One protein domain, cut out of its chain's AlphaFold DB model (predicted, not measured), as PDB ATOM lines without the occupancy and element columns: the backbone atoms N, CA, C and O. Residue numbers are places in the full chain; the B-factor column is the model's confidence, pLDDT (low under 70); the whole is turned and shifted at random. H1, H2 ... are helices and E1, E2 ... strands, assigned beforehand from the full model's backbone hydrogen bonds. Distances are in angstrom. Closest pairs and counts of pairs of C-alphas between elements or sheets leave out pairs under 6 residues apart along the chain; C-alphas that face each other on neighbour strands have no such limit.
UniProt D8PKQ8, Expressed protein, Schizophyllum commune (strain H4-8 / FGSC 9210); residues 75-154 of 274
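AT A GLANCE: This is residues 75 to 154 of the 274 residues of the protein "Expressed protein" of Schizophyllum commune (strain H4-8 / FGSC 9210) (UniProt D8PKQ8). A long two-stranded hairpin, E1 and E2, bends along its length and reaches out as an arm from a loose group of one helix, H1, and a short hairpin, E3 and E4. The tip of the arm, residues 91 to 96, sticks out free, and at the other end the first turn of H1 comes near E3. The printed part has 80 residues with one named helix and four named strands, in the order E1, E2, H1, E3, E4; each hairpin is an antiparallel sheet of two strands, and the class is mixed, helices and strands. The whole is only just extended, close to loose, with a radius of gyration of the C-alphas of 17.6 A, and spans 52 by 34 by 21 A.

HOW THE PARTS SIT: E1, residues 79 to 89, and E2, residues 98 to 108, form an antiparallel hairpin at 167 degrees, with N 83 and O 104 2.8 A apart, within hydrogen-bond range. E1 bends by 65 degrees at residue 82, and E2 by 51 degrees at residue 104. In H1, residues 115 to 129, every O i to N i+4 pair is within hydrogen-bond range. E3, residues 142 to 145, and E4, residues 148 to 151, form a second antiparallel hairpin at 154 degrees, with N 150 and O 143 2.8 A apart, within hydrogen-bond range. The closest C-alphas of H1 and E3, those of Pro 116 and Val 143, are 6.8 A apart. E1 is apart from H1, E3 and E4.

IN THESE COORDINATES: E1 begins at C-alpha 79 (-20.795, -12.917, -42.665) and is 29.3 A long from first to last C-alpha; E2 is 30.0 A long. H1 is 21.2 A long, E3 10.1 A, and E4 9.9 A, ending at C-alpha 151 (-32.058, -5.813, -49.385).

THE WHOLE: The two C-alphas farthest apart, those of Asp 93 and Asp 133, are 52.8 A apart. The link from H1 to E3, residues 130 to 141, is long. The printed part has no cut, and no printed residue is under 70 in pLDDT.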
ATOM      1  N   LEU A  75     -17.772 -25.010 -48.038       88.12
ATOM      2  CA  LEU A  75     -17.496 -23.592 -48.213       88.12
ATOM      3  C   LEU A  75     -17.261 -22.944 -46.851       88.12
ATOM      4  O   LEU A  75     -18.097 -23.029 -45.949       88.12
ATOM      5  N   HIS A  76     -16.134 -22.251 -46.719       87.06
ATOM      6  CA  HIS A  76     -15.906 -21.360 -45.594       87.06
ATOM      7  C   HIS A  76     -16.641 -20.043 -45.849       87.06
ATOM      8  O   HIS A  76     -16.358 -19.348 -46.826       87.06
ATOM      9  N   VAL A  77     -17.583 -19.696 -44.972       86.75
ATOM     10  CA  VAL A  77     -18.417 -18.501 -45.121       86.75
ATOM     11  C   VAL A  77     -18.193 -17.583 -43.934       86.75
ATOM     12  O   VAL A  77     -18.364 -17.989 -42.789       86.75
ATOM     13  N   ALA A  78     -17.850 -16.332 -44.221       91.12
ATOM     14  CA  ALA A  78     -17.826 -15.258 -43.243       91.12
ATOM     15  C   ALA A  78     -18.967 -14.287 -43.558       91.12
ATOM     16  O   ALA A  78     -19.124 -13.858 -44.701       91.12
ATOM     17  N   CYS A  79     -19.770 -13.947 -42.550       92.06
ATOM     18  CA  CYS A  79     -20.795 -12.917 -42.665       92.06
ATOM     19  C   CYS A  79     -20.287 -11.658 -41.966       92.06
ATOM     20  O   CYS A  79     -19.849 -11.727 -40.820       92.06
ATOM     21  N   THR A  80     -20.316 -10.519 -42.647       94.81
ATOM     22  CA  THR A  80     -19.928  -9.229 -42.072       94.81
ATOM     23  C   THR A  80     -21.093  -8.257 -42.183       94.81
ATOM     24  O   THR A  80     -21.894  -8.322 -43.114       94.81
ATOM     25  N   VAL A  81     -21.208  -7.364 -41.205       94.62
ATOM     26  CA  VAL A  81     -22.169  -6.260 -41.220       94.62
ATOM     27  C   VAL A  81     -21.415  -4.963 -40.994       94.62
ATOM     28  O   VAL A  81     -20.533  -4.898 -40.140       94.62
ATOM     29  N   GLY A  82     -21.741  -3.932 -41.763       94.00
ATOM     30  CA  GLY A  82     -20.998  -2.687 -41.719       94.00
ATOM     31  C   GLY A  82     -21.571  -1.600 -42.609       94.00
ATOM     32  O   GLY A  82     -22.638  -1.758 -43.205       94.00
ATOM     33  N   VAL A  83     -20.839  -0.496 -42.678       92.62
ATOM     34  CA  VAL A  83     -21.077   0.612 -43.595       92.62
ATOM     35  C   VAL A  83     -19.881   0.714 -44.524       92.62
ATOM     36  O   VAL A  83     -18.737   0.761 -44.077       92.62
ATOM     37  N   GLU A  84     -20.155   0.780 -45.818       92.56
ATOM     38  CA  GLU A  84     -19.158   1.070 -46.836       92.56
ATOM     39  C   GLU A  84     -19.349   2.503 -47.335       92.56
ATOM     40  O   GLU A  84     -20.472   2.960 -47.563       92.56
ATOM     41  N   ARG A  85     -18.242   3.223 -47.490       93.56
ATOM     42  CA  ARG A  85     -18.190   4.520 -48.160       93.56
ATOM     43  C   ARG A  85     -17.225   4.425 -49.320       93.56
ATOM     44  O   ARG A  85     -16.125   3.908 -49.162       93.56
ATOM     45  N   GLN A  86     -17.631   4.960 -50.460       94.31
ATOM     46  CA  GLN A  86     -16.819   4.966 -51.667       94.31
ATOM     47  C   GLN A  86     -16.555   6.407 -52.105       94.31
ATOM     48  O   GLN A  86     -17.456   7.244 -52.081       94.31
ATOM     49  N   LEU A  87     -15.315   6.684 -52.497       95.00
ATOM     50  CA  LEU A  87     -14.869   7.958 -53.046       95.00
ATOM     51  C   LEU A  87     -14.151   7.689 -54.366       95.00
ATOM     52  O   LEU A  87     -13.134   7.001 -54.392       95.00
ATOM     53  N   GLN A  88     -14.665   8.254 -55.452       95.06
ATOM     54  CA  GLN A  88     -13.988   8.238 -56.744       95.06
ATOM     55  C   GLN A  88     -13.104   9.480 -56.860       95.06
ATOM     56  O   GLN A  88     -13.550  10.595 -56.589       95.06
ATOM     57  N   VAL A  89     -11.849   9.276 -57.242       94.38
ATOM     58  CA  VAL A  89     -10.855  10.323 -57.458       94.38
ATOM     59  C   VAL A  89     -10.415  10.255 -58.907       94.38
ATOM     60  O   VAL A  89      -9.766   9.299 -59.334       94.38
ATOM     61  N   LEU A  90     -10.782  11.299 -59.644       94.69
ATOM     62  CA  LEU A  90     -10.362  11.492 -61.021       94.69
ATOM     63  C   LEU A  90      -8.926  12.007 -61.034       94.69
ATOM     64  O   LEU A  90      -8.612  12.981 -60.340       94.69
ATOM     65  N   LEU A  91      -8.063  11.361 -61.811       92.19
ATOM     66  CA  LEU A  91      -6.655  11.733 -61.905       92.19
ATOM     67  C   LEU A  91      -6.369  12.347 -63.279       92.19
ATOM     68  O   LEU A  91      -6.206  11.606 -64.252       92.19
ATOM     69  N   PRO A  92      -6.287  13.689 -63.395       88.25
ATOM     70  CA  PRO A  92      -5.899  14.303 -64.655       88.25
ATOM     71  C   PRO A  92      -4.505  13.799 -65.048       88.25
ATOM     72  O   PRO A  92      -3.644  13.584 -64.193       88.25
ATOM     73  N   ASP A  93      -4.306  13.562 -66.341       89.12
ATOM     74  CA  ASP A  93      -3.049  13.068 -66.922       89.12
ATOM     75  C   ASP A  93      -2.670  11.618 -66.565       89.12
ATOM     76  O   ASP A  93      -1.571  11.157 -66.899       89.12
ATOM     77  N   ARG A  94      -3.575  10.858 -65.932       90.44
ATOM     78  CA  ARG A  94      -3.412   9.414 -65.714       90.44
ATOM     79  C   ARG A  94      -4.401   8.609 -66.569       90.44
ATOM     80  O   ARG A  94      -5.534   9.036 -66.765       90.44
ATOM     81  N   PRO A  95      -4.005   7.428 -67.080       87.94
ATOM     82  CA  PRO A  95      -4.897   6.535 -67.825       87.94
ATOM     83  C   PRO A  95      -5.931   5.807 -66.953       87.94
ATOM     84  O   PRO A  95      -6.815   5.152 -67.501       87.94
ATOM     85  N   LEU A  96      -5.784   5.847 -65.626       88.75
ATOM     86  CA  LEU A  96      -6.633   5.134 -64.676       88.75
ATOM     87  C   LEU A  96      -7.051   6.074 -63.545       88.75
ATOM     88  O   LEU A  96      -6.197   6.721 -62.935       88.75
ATOM     89  N   ASP A  97      -8.347   6.081 -63.244       91.31
ATOM     90  CA  ASP A  97      -8.908   6.731 -62.060       91.31
ATOM     91  C   ASP A  97      -8.780   5.831 -60.824       91.31
ATOM     92  O   ASP A  97      -8.590   4.613 -60.924       91.31
ATOM     93  N   LEU A  98      -8.902   6.431 -59.639       90.94
ATOM     94  CA  LEU A  98      -8.876   5.710 -58.368       90.94
ATOM     95  C   LEU A  98     -10.264   5.674 -57.734       90.94
ATOM     96  O   LEU A  98     -10.968   6.678 -57.674       90.94
ATOM     97  N   GLN A  99     -10.628   4.522 -57.177       93.12
ATOM     98  CA  GLN A  99     -11.772   4.391 -56.282       93.12
ATOM     99  C   GLN A  99     -11.268   3.951 -54.911       93.12
ATOM    100  O   GLN A  99     -10.727   2.858 -54.754       93.12
ATOM    101  N   PHE A 100     -11.460   4.804 -53.912       90.12
ATOM    102  CA  PHE A 100     -11.211   4.471 -52.519       90.12
ATOM    103  C   PHE A 100     -12.491   3.915 -51.908       90.12
ATOM    104  O   PHE A 100     -13.546   4.543 -52.004       90.12
ATOM    105  N   SER A 101     -12.398   2.761 -51.254       89.50
ATOM    106  CA  SER A 101     -13.459   2.240 -50.398       89.50
ATOM    107  C   SER A 101     -12.977   2.182 -48.956       89.50
ATOM    108  O   SER A 101     -11.879   1.711 -48.658       89.50
ATOM    109  N   VAL A 102     -13.803   2.708 -48.056       88.12
ATOM    110  CA  VAL A 102     -13.593   2.648 -46.611       88.12
ATOM    111  C   VAL A 102     -14.759   1.878 -46.024       88.12
ATOM    112  O   VAL A 102     -15.916   2.276 -46.180       88.12
ATOM    113  N   THR A 103     -14.446   0.785 -45.342       90.25
ATOM    114  CA  THR A 103     -15.447  -0.107 -44.767       90.25
ATOM    115  C   THR A 103     -15.274  -0.149 -43.259       90.25
ATOM    116  O   THR A 103     -14.232  -0.570 -42.767       90.25
ATOM    117  N   ASP A 104     -16.308   0.264 -42.532       91.75
ATOM    118  CA  ASP A 104     -16.446   0.014 -41.098       91.75
ATOM    119  C   ASP A 104     -17.357  -1.202 -40.938       91.75
ATOM    120  O   ASP A 104     -18.574  -1.101 -41.118       91.75
ATOM    121  N   SER A 105     -16.770  -2.376 -40.713       94.25
ATOM    122  CA  SER A 105     -17.507  -3.630 -40.604       94.25
ATOM    123  C   SER A 105     -17.045  -4.477 -39.430       94.25
ATOM    124  O   SER A 105     -15.914  -4.397 -38.956       94.25
ATOM    125  N   ARG A 106     -17.958  -5.330 -38.968       95.25
ATOM    126  CA  ARG A 106     -17.695  -6.376 -37.985       95.25
ATOM    127  C   ARG A 106     -18.111  -7.725 -38.550       95.25
ATOM    128  O   ARG A 106     -19.138  -7.829 -39.226       95.25
ATOM    129  N   THR A 107     -17.344  -8.759 -38.241       96.19
ATOM    130  CA  THR A 107     -17.732 -10.144 -38.521       96.19
ATOM    131  C   THR A 107     -18.834 -10.563 -37.554       96.19
ATOM    132  O   THR A 107     -18.778 -10.253 -36.366       96.19
ATOM    133  N   LEU A 108     -19.859 -11.230 -38.074       96.00
ATOM    134  CA  LEU A 108     -20.930 -11.822 -37.288       96.00
ATOM    135  C   LEU A 108     -20.559 -13.252 -36.914       96.00
ATOM    136  O   LEU A 108     -20.179 -14.044 -37.779       96.00
ATOM    137  N   ASP A 109     -20.737 -13.595 -35.641       95.50
ATOM    138  CA  ASP A 109     -20.633 -14.984 -35.203       95.50
ATOM    139  C   ASP A 109     -21.724 -15.833 -35.856       95.50
ATOM    140  O   ASP A 109     -22.818 -15.352 -36.165       95.50
ATOM    141  N   THR A 110     -21.466 -17.133 -35.981       93.12
ATOM    142  CA  THR A 110     -22.396 -18.110 -36.566       93.12
ATOM    143  C   THR A 110     -23.785 -18.094 -35.912       93.12
ATOM    144  O   THR A 110     -24.784 -18.383 -36.572       93.12
ATOM    145  N   GLU A 111     -23.867 -17.742 -34.627       95.25
ATOM    146  CA  GLU A 111     -25.122 -17.628 -33.869       95.25
ATOM    147  C   GLU A 111     -25.939 -16.383 -34.242       95.25
ATOM    148  O   GLU A 111     -27.167 -16.396 -34.159       95.25
ATOM    149  N   HIS A 112     -25.265 -15.330 -34.704       96.06
ATOM    150  CA  HIS A 112     -25.861 -14.050 -35.075       96.06
ATOM    151  C   HIS A 112     -26.211 -13.962 -36.569       96.06
ATOM    152  O   HIS A 112     -26.829 -12.986 -37.001       96.06
ATOM    153  N   ILE A 113     -25.859 -14.977 -37.369       95.69
ATOM    154  CA  ILE A 113     -26.215 -15.032 -38.789       95.69
ATOM    155  C   ILE A 113     -27.746 -15.106 -38.933       95.69
ATOM    156  O   ILE A 113     -28.386 -15.991 -38.355       95.69
ATOM    157  N   PRO A 114     -28.364 -14.231 -39.746       96.75
ATOM    158  CA  PRO A 114     -29.801 -14.270 -39.988       96.75
ATOM    159  C   PRO A 114     -30.279 -15.632 -40.499       96.75
ATOM    160  O   PRO A 114     -29.723 -16.187 -41.445       96.75
ATOM    161  N   GLY A 115     -31.373 -16.140 -39.923       96.50
ATOM    162  CA  GLY A 115     -31.930 -17.456 -40.262       96.50
ATOM    163  C   GLY A 115     -32.114 -17.728 -41.768       96.50
ATOM    164  O   GLY A 115     -31.751 -18.819 -42.207       96.50
ATOM    165  N   PRO A 116     -32.624 -16.778 -42.582       96.75
ATOM    166  CA  PRO A 116     -32.715 -16.956 -44.033       96.75
ATOM    167  C   PRO A 116     -31.361 -17.187 -44.714       96.75
ATOM    168  O   PRO A 116     -31.268 -18.033 -45.597       96.75
ATOM    169  N   LEU A 117     -30.311 -16.477 -44.283       95.31
ATOM    170  CA  LEU A 117     -28.962 -16.663 -44.816       95.31
ATOM    171  C   LEU A 117     -28.396 -18.016 -44.397       95.31
ATOM    172  O   LEU A 117     -27.849 -18.715 -45.236       95.31
ATOM    173  N   LYS A 118     -28.593 -18.429 -43.140       95.50
ATOM    174  CA  LYS A 118     -28.138 -19.743 -42.667       95.50
ATOM    175  C   LYS A 118     -28.700 -20.887 -43.518       95.50
ATOM    176  O   LYS A 118     -27.932 -21.706 -44.003       95.50
ATOM    177  N   ARG A 119     -30.012 -20.875 -43.784       96.31
ATOM    178  CA  ARG A 119     -30.658 -21.872 -44.660       96.31
ATOM    179  C   ARG A 119     -30.081 -21.859 -46.072       96.31
ATOM    180  O   ARG A 119     -29.732 -22.908 -46.588       96.31
ATOM    181  N   TYR A 120     -29.930 -20.673 -46.662       95.38
ATOM    182  CA  TYR A 120     -29.326 -20.540 -47.986       95.38
ATOM    183  C   TYR A 120     -27.909 -21.135 -48.041       95.38
ATOM    184  O   TYR A 120     -27.565 -21.806 -49.009       95.38
ATOM    185  N   LEU A 121     -27.096 -20.919 -47.003       93.88
ATOM    186  CA  LEU A 121     -25.746 -21.479 -46.917       93.88
ATOM    187  C   LEU A 121     -25.750 -23.001 -46.752       93.88
ATOM    188  O   LEU A 121     -24.905 -23.673 -47.344       93.88
ATOM    189  N   ASP A 122     -26.682 -23.544 -45.970       94.19
ATOM    190  CA  ASP A 122     -26.856 -24.989 -45.821       94.19
ATOM    191  C   ASP A 122     -27.240 -25.622 -47.171       94.19
ATOM    192  O   ASP A 122     -26.586 -26.565 -47.623       94.19
ATOM    193  N   ASP A 123     -28.217 -25.034 -47.869       94.88
ATOM    194  CA  ASP A 123     -28.663 -25.483 -49.191       94.88
ATOM    195  C   ASP A 123     -27.545 -25.363 -50.244       94.88
ATOM    196  O   ASP A 123     -27.377 -26.246 -51.088       94.88
ATOM    197  N   LEU A 124     -26.739 -24.296 -50.190       93.19
ATOM    198  CA  LEU A 124     -25.607 -24.081 -51.094       93.19
ATOM    199  C   LEU A 124     -24.483 -25.094 -50.869       93.19
ATOM    200  O   LEU A 124     -23.952 -25.642 -51.836       93.19
ATOM    201  N   ASN A 125     -24.130 -25.374 -49.614       93.56
ATOM    202  CA  ASN A 125     -23.140 -26.402 -49.293       93.56
ATOM    203  C   ASN A 125     -23.609 -27.789 -49.741       93.56
ATOM    204  O   ASN A 125     -22.808 -28.565 -50.266       93.56
ATOM    205  N   ALA A 126     -24.898 -28.088 -49.573       92.31
ATOM    206  CA  ALA A 126     -25.478 -29.339 -50.032       92.31
ATOM    207  C   ALA A 126     -25.450 -29.453 -51.567       92.31
ATOM    208  O   ALA A 126     -25.011 -30.470 -52.098       92.31
ATOM    209  N   PHE A 127     -25.822 -28.386 -52.284       92.88
ATOM    210  CA  PHE A 127     -25.753 -28.325 -53.749       92.88
ATOM    211  C   PHE A 127     -24.332 -28.576 -54.286       92.88
ATOM    212  O   PHE A 127     -24.160 -29.326 -55.246       92.88
ATOM    213  N   ILE A 128     -23.313 -27.984 -53.653       91.38
ATOM    214  CA  ILE A 128     -21.905 -28.147 -54.053       91.38
ATOM    215  C   ILE A 128     -21.390 -29.552 -53.735       91.38
ATOM    216  O   ILE A 128     -20.685 -30.142 -54.551       91.38
ATOM    217  N   SER A 129     -21.747 -30.093 -52.569       91.69
ATOM    218  CA  SER A 129     -21.274 -31.412 -52.131       91.69
ATOM    219  C   SER A 129     -21.869 -32.556 -52.957       91.69
ATOM    220  O   SER A 129     -21.227 -33.589 -53.115       91.69
ATOM    221  N   GLU A 130     -23.079 -32.379 -53.495       91.31
ATOM    222  CA  GLU A 130     -23.825 -33.411 -54.230       91.31
ATOM    223  C   GLU A 130     -23.667 -33.327 -55.759       91.31
ATOM    224  O   GLU A 130     -24.346 -34.041 -56.487       91.31
ATOM    225  N   GLY A 131     -22.768 -32.481 -56.274       83.00
ATOM    226  CA  GLY A 131     -22.377 -32.524 -57.689       83.00
ATOM    227  C   GLY A 131     -23.383 -31.926 -58.682       83.00
ATOM    228  O   GLY A 131     -23.296 -32.212 -59.871       83.00
ATOM    229  N   GLY A 132     -24.290 -31.054 -58.230       79.31
ATOM    230  CA  GLY A 132     -25.154 -30.263 -59.118       79.31
ATOM    231  C   GLY A 132     -26.472 -30.916 -59.546       79.31
ATOM    232  O   GLY A 132     -27.255 -30.262 -60.230       79.31
ATOM    233  N   ASP A 133     -26.768 -32.140 -59.095       87.81
ATOM    234  CA  ASP A 133     -28.064 -32.799 -59.341       87.81
ATOM    235  C   ASP A 133     -29.223 -32.151 -58.555       87.81
ATOM    236  O   ASP A 133     -30.403 -32.340 -58.863       87.81
ATOM    237  N   ARG A 134     -28.903 -31.350 -57.531       90.75
ATOM    238  CA  ARG A 134     -29.877 -30.564 -56.765       90.75
ATOM    239  C   ARG A 134     -30.253 -29.269 -57.478       90.75
ATOM    240  O   ARG A 134     -29.486 -28.701 -58.244       90.75
ATOM    241  N   THR A 135     -31.429 -28.730 -57.168       93.81
ATOM    242  CA  THR A 135     -31.803 -27.394 -57.647       93.81
ATOM    243  C   THR A 135     -30.924 -26.329 -57.003       93.81
ATOM    244  O   THR A 135     -30.691 -26.366 -55.794       93.81
ATOM    245  N   ARG A 136     -30.485 -25.344 -57.794       92.31
ATOM    246  CA  ARG A 136     -29.711 -24.204 -57.292       92.31
ATOM    247  C   ARG A 136     -30.511 -23.465 -56.203       92.31
ATOM    248  O   ARG A 136     -31.670 -23.129 -56.457       92.31
ATOM    249  N   PRO A 137     -29.925 -23.184 -55.026       94.94
ATOM    250  CA  PRO A 137     -30.628 -22.475 -53.964       94.94
ATOM    251  C   PRO A 137     -30.982 -21.046 -54.386       94.94
ATOM    252  O   PRO A 137     -30.217 -20.380 -55.089       94.94
ATOM    253  N   ILE A 138     -32.144 -20.573 -53.936       94.00
ATOM    254  CA  ILE A 138     -32.641 -19.226 -54.231       94.00
ATOM    255  C   ILE A 138     -32.051 -18.250 -53.211       94.00
ATOM    256  O   ILE A 138     -32.278 -18.388 -52.009       94.00
ATOM    257  N   THR A 139     -31.309 -17.250 -53.689       94.12
ATOM    258  CA  THR A 139     -30.715 -16.214 -52.836       94.12
ATOM    259  C   THR A 139     -31.815 -15.387 -52.155       94.12
ATOM    260  O   THR A 139     -32.704 -14.875 -52.841       94.12
ATOM    261  N   PRO A 140     -31.785 -15.214 -50.820       95.38
ATOM    262  CA  PRO A 140     -32.782 -14.409 -50.126       95.38
ATOM    263  C   PRO A 140     -32.617 -12.925 -50.477       95.38
ATOM    264  O   PRO A 140     -31.622 -12.308 -50.114       95.38
ATOM    265  N   VAL A 141     -33.621 -12.342 -51.141       95.75
ATOM    266  CA  VAL A 141     -33.611 -10.931 -51.582       95.75
ATOM    267  C   VAL A 141     -33.684  -9.953 -50.405       95.75
ATOM    268  O   VAL A 141     -33.138  -8.857 -50.468       95.75
ATOM    269  N   MET A 142     -34.353 -10.343 -49.318       96.75
ATOM    270  CA  MET A 142     -34.534  -9.510 -48.131       96.75
ATOM    271  C   MET A 142     -34.186 -10.286 -46.867       96.75
ATOM    272  O   MET A 142     -34.634 -11.416 -46.669       96.75
ATOM    273  N   VAL A 143     -33.436  -9.649 -45.973       96.94
ATOM    274  CA  VAL A 143     -32.995 -10.238 -44.708       96.94
ATOM    275  C   VAL A 143     -33.221  -9.240 -43.578       96.94
ATOM    276  O   VAL A 143     -32.898  -8.063 -43.704       96.94
ATOM    277  N   LYS A 144     -33.779  -9.694 -42.452       97.06
ATOM    278  CA  LYS A 144     -33.935  -8.873 -41.242       97.06
ATOM    279  C   LYS A 144     -32.866  -9.243 -40.220       97.06
ATOM    280  O   LYS A 144     -32.720 -10.421 -39.902       97.06
ATOM    281  N   HIS A 145     -32.151  -8.249 -39.702       96.12
ATOM    282  CA  HIS A 145     -31.106  -8.424 -38.691       96.12
ATOM    283  C   HIS A 145     -30.999  -7.161 -37.829       96.12
ATOM    284  O   HIS A 145     -31.027  -6.055 -38.367       96.12
ATOM    285  N   ASP A 146     -30.935  -7.314 -36.504       95.12
ATOM    286  CA  ASP A 146     -30.857  -6.207 -35.534       95.12
ATOM    287  C   ASP A 146     -31.894  -5.089 -35.769       95.12
ATOM    288  O   ASP A 146     -31.597  -3.895 -35.746       95.12
ATOM    289  N   GLY A 147     -33.140  -5.481 -36.065       96.19
ATOM    290  CA  GLY A 147     -34.246  -4.548 -36.321       96.19
ATOM    291  C   GLY A 147     -34.161  -3.787 -37.651       96.19
ATOM    292  O   GLY A 147     -35.045  -2.986 -37.949       96.19
ATOM    293  N   ARG A 148     -33.141  -4.046 -38.474       96.81
ATOM    294  CA  ARG A 148     -32.971  -3.463 -39.809       96.81
ATOM    295  C   ARG A 148     -33.351  -4.469 -40.885       96.81
ATOM    296  O   ARG A 148     -33.226  -5.680 -40.696       96.81
ATOM    297  N   THR A 149     -33.829  -3.957 -42.015       96.50
ATOM    298  CA  THR A 149     -34.100  -4.762 -43.211       96.50
ATOM    299  C   THR A 149     -33.019  -4.465 -44.235       96.50
ATOM    300  O   THR A 149     -32.855  -3.321 -44.644       96.50
ATOM    301  N   TYR A 150     -32.290  -5.501 -44.619       95.25
ATOM    302  CA  TYR A 150     -31.282  -5.477 -45.662       95.25
ATOM    303  C   TYR A 150     -31.908  -6.035 -46.933       95.25
ATOM    304  O   TYR A 150     -32.645  -7.025 -46.884       95.25
ATOM    305  N   VAL A 151     -31.627  -5.385 -48.055       95.69
ATOM    306  CA  VAL A 151     -32.058  -5.813 -49.385       95.69
ATOM    307  C   VAL A 151     -30.804  -6.120 -50.185       95.69
ATOM    308  O   VAL A 151     -29.815  -5.392 -50.083       95.69
ATOM    309  N   VAL A 152     -30.827  -7.212 -50.942       93.81
ATOM    310  CA  VAL A 152     -29.747  -7.543 -51.873       93.81
ATOM    311  C   VAL A 152     -29.675  -6.436 -52.917       93.81
ATOM    312  O   VAL A 152     -30.626  -6.223 -53.660       93.81
ATOM    313  N   HIS A 153     -28.559  -5.712 -52.925       90.19
ATOM    314  CA  HIS A 153     -28.337  -4.597 -53.842       90.19
ATOM    315  C   HIS A 153     -27.945  -5.071 -55.246       90.19
ATOM    316  O   HIS A 153     -28.348  -4.470 -56.232       90.19
ATOM    317  N   SER A 154     -27.148  -6.138 -55.337       88.25
ATOM    318  CA  SER A 154     -26.650  -6.664 -56.609       88.25
ATOM    319  C   SER A 154     -26.277  -8.138 -56.488       88.25
ATOM    320  O   SER A 154     -25.754  -8.565 -55.453       88.25
TER     321      SER A 154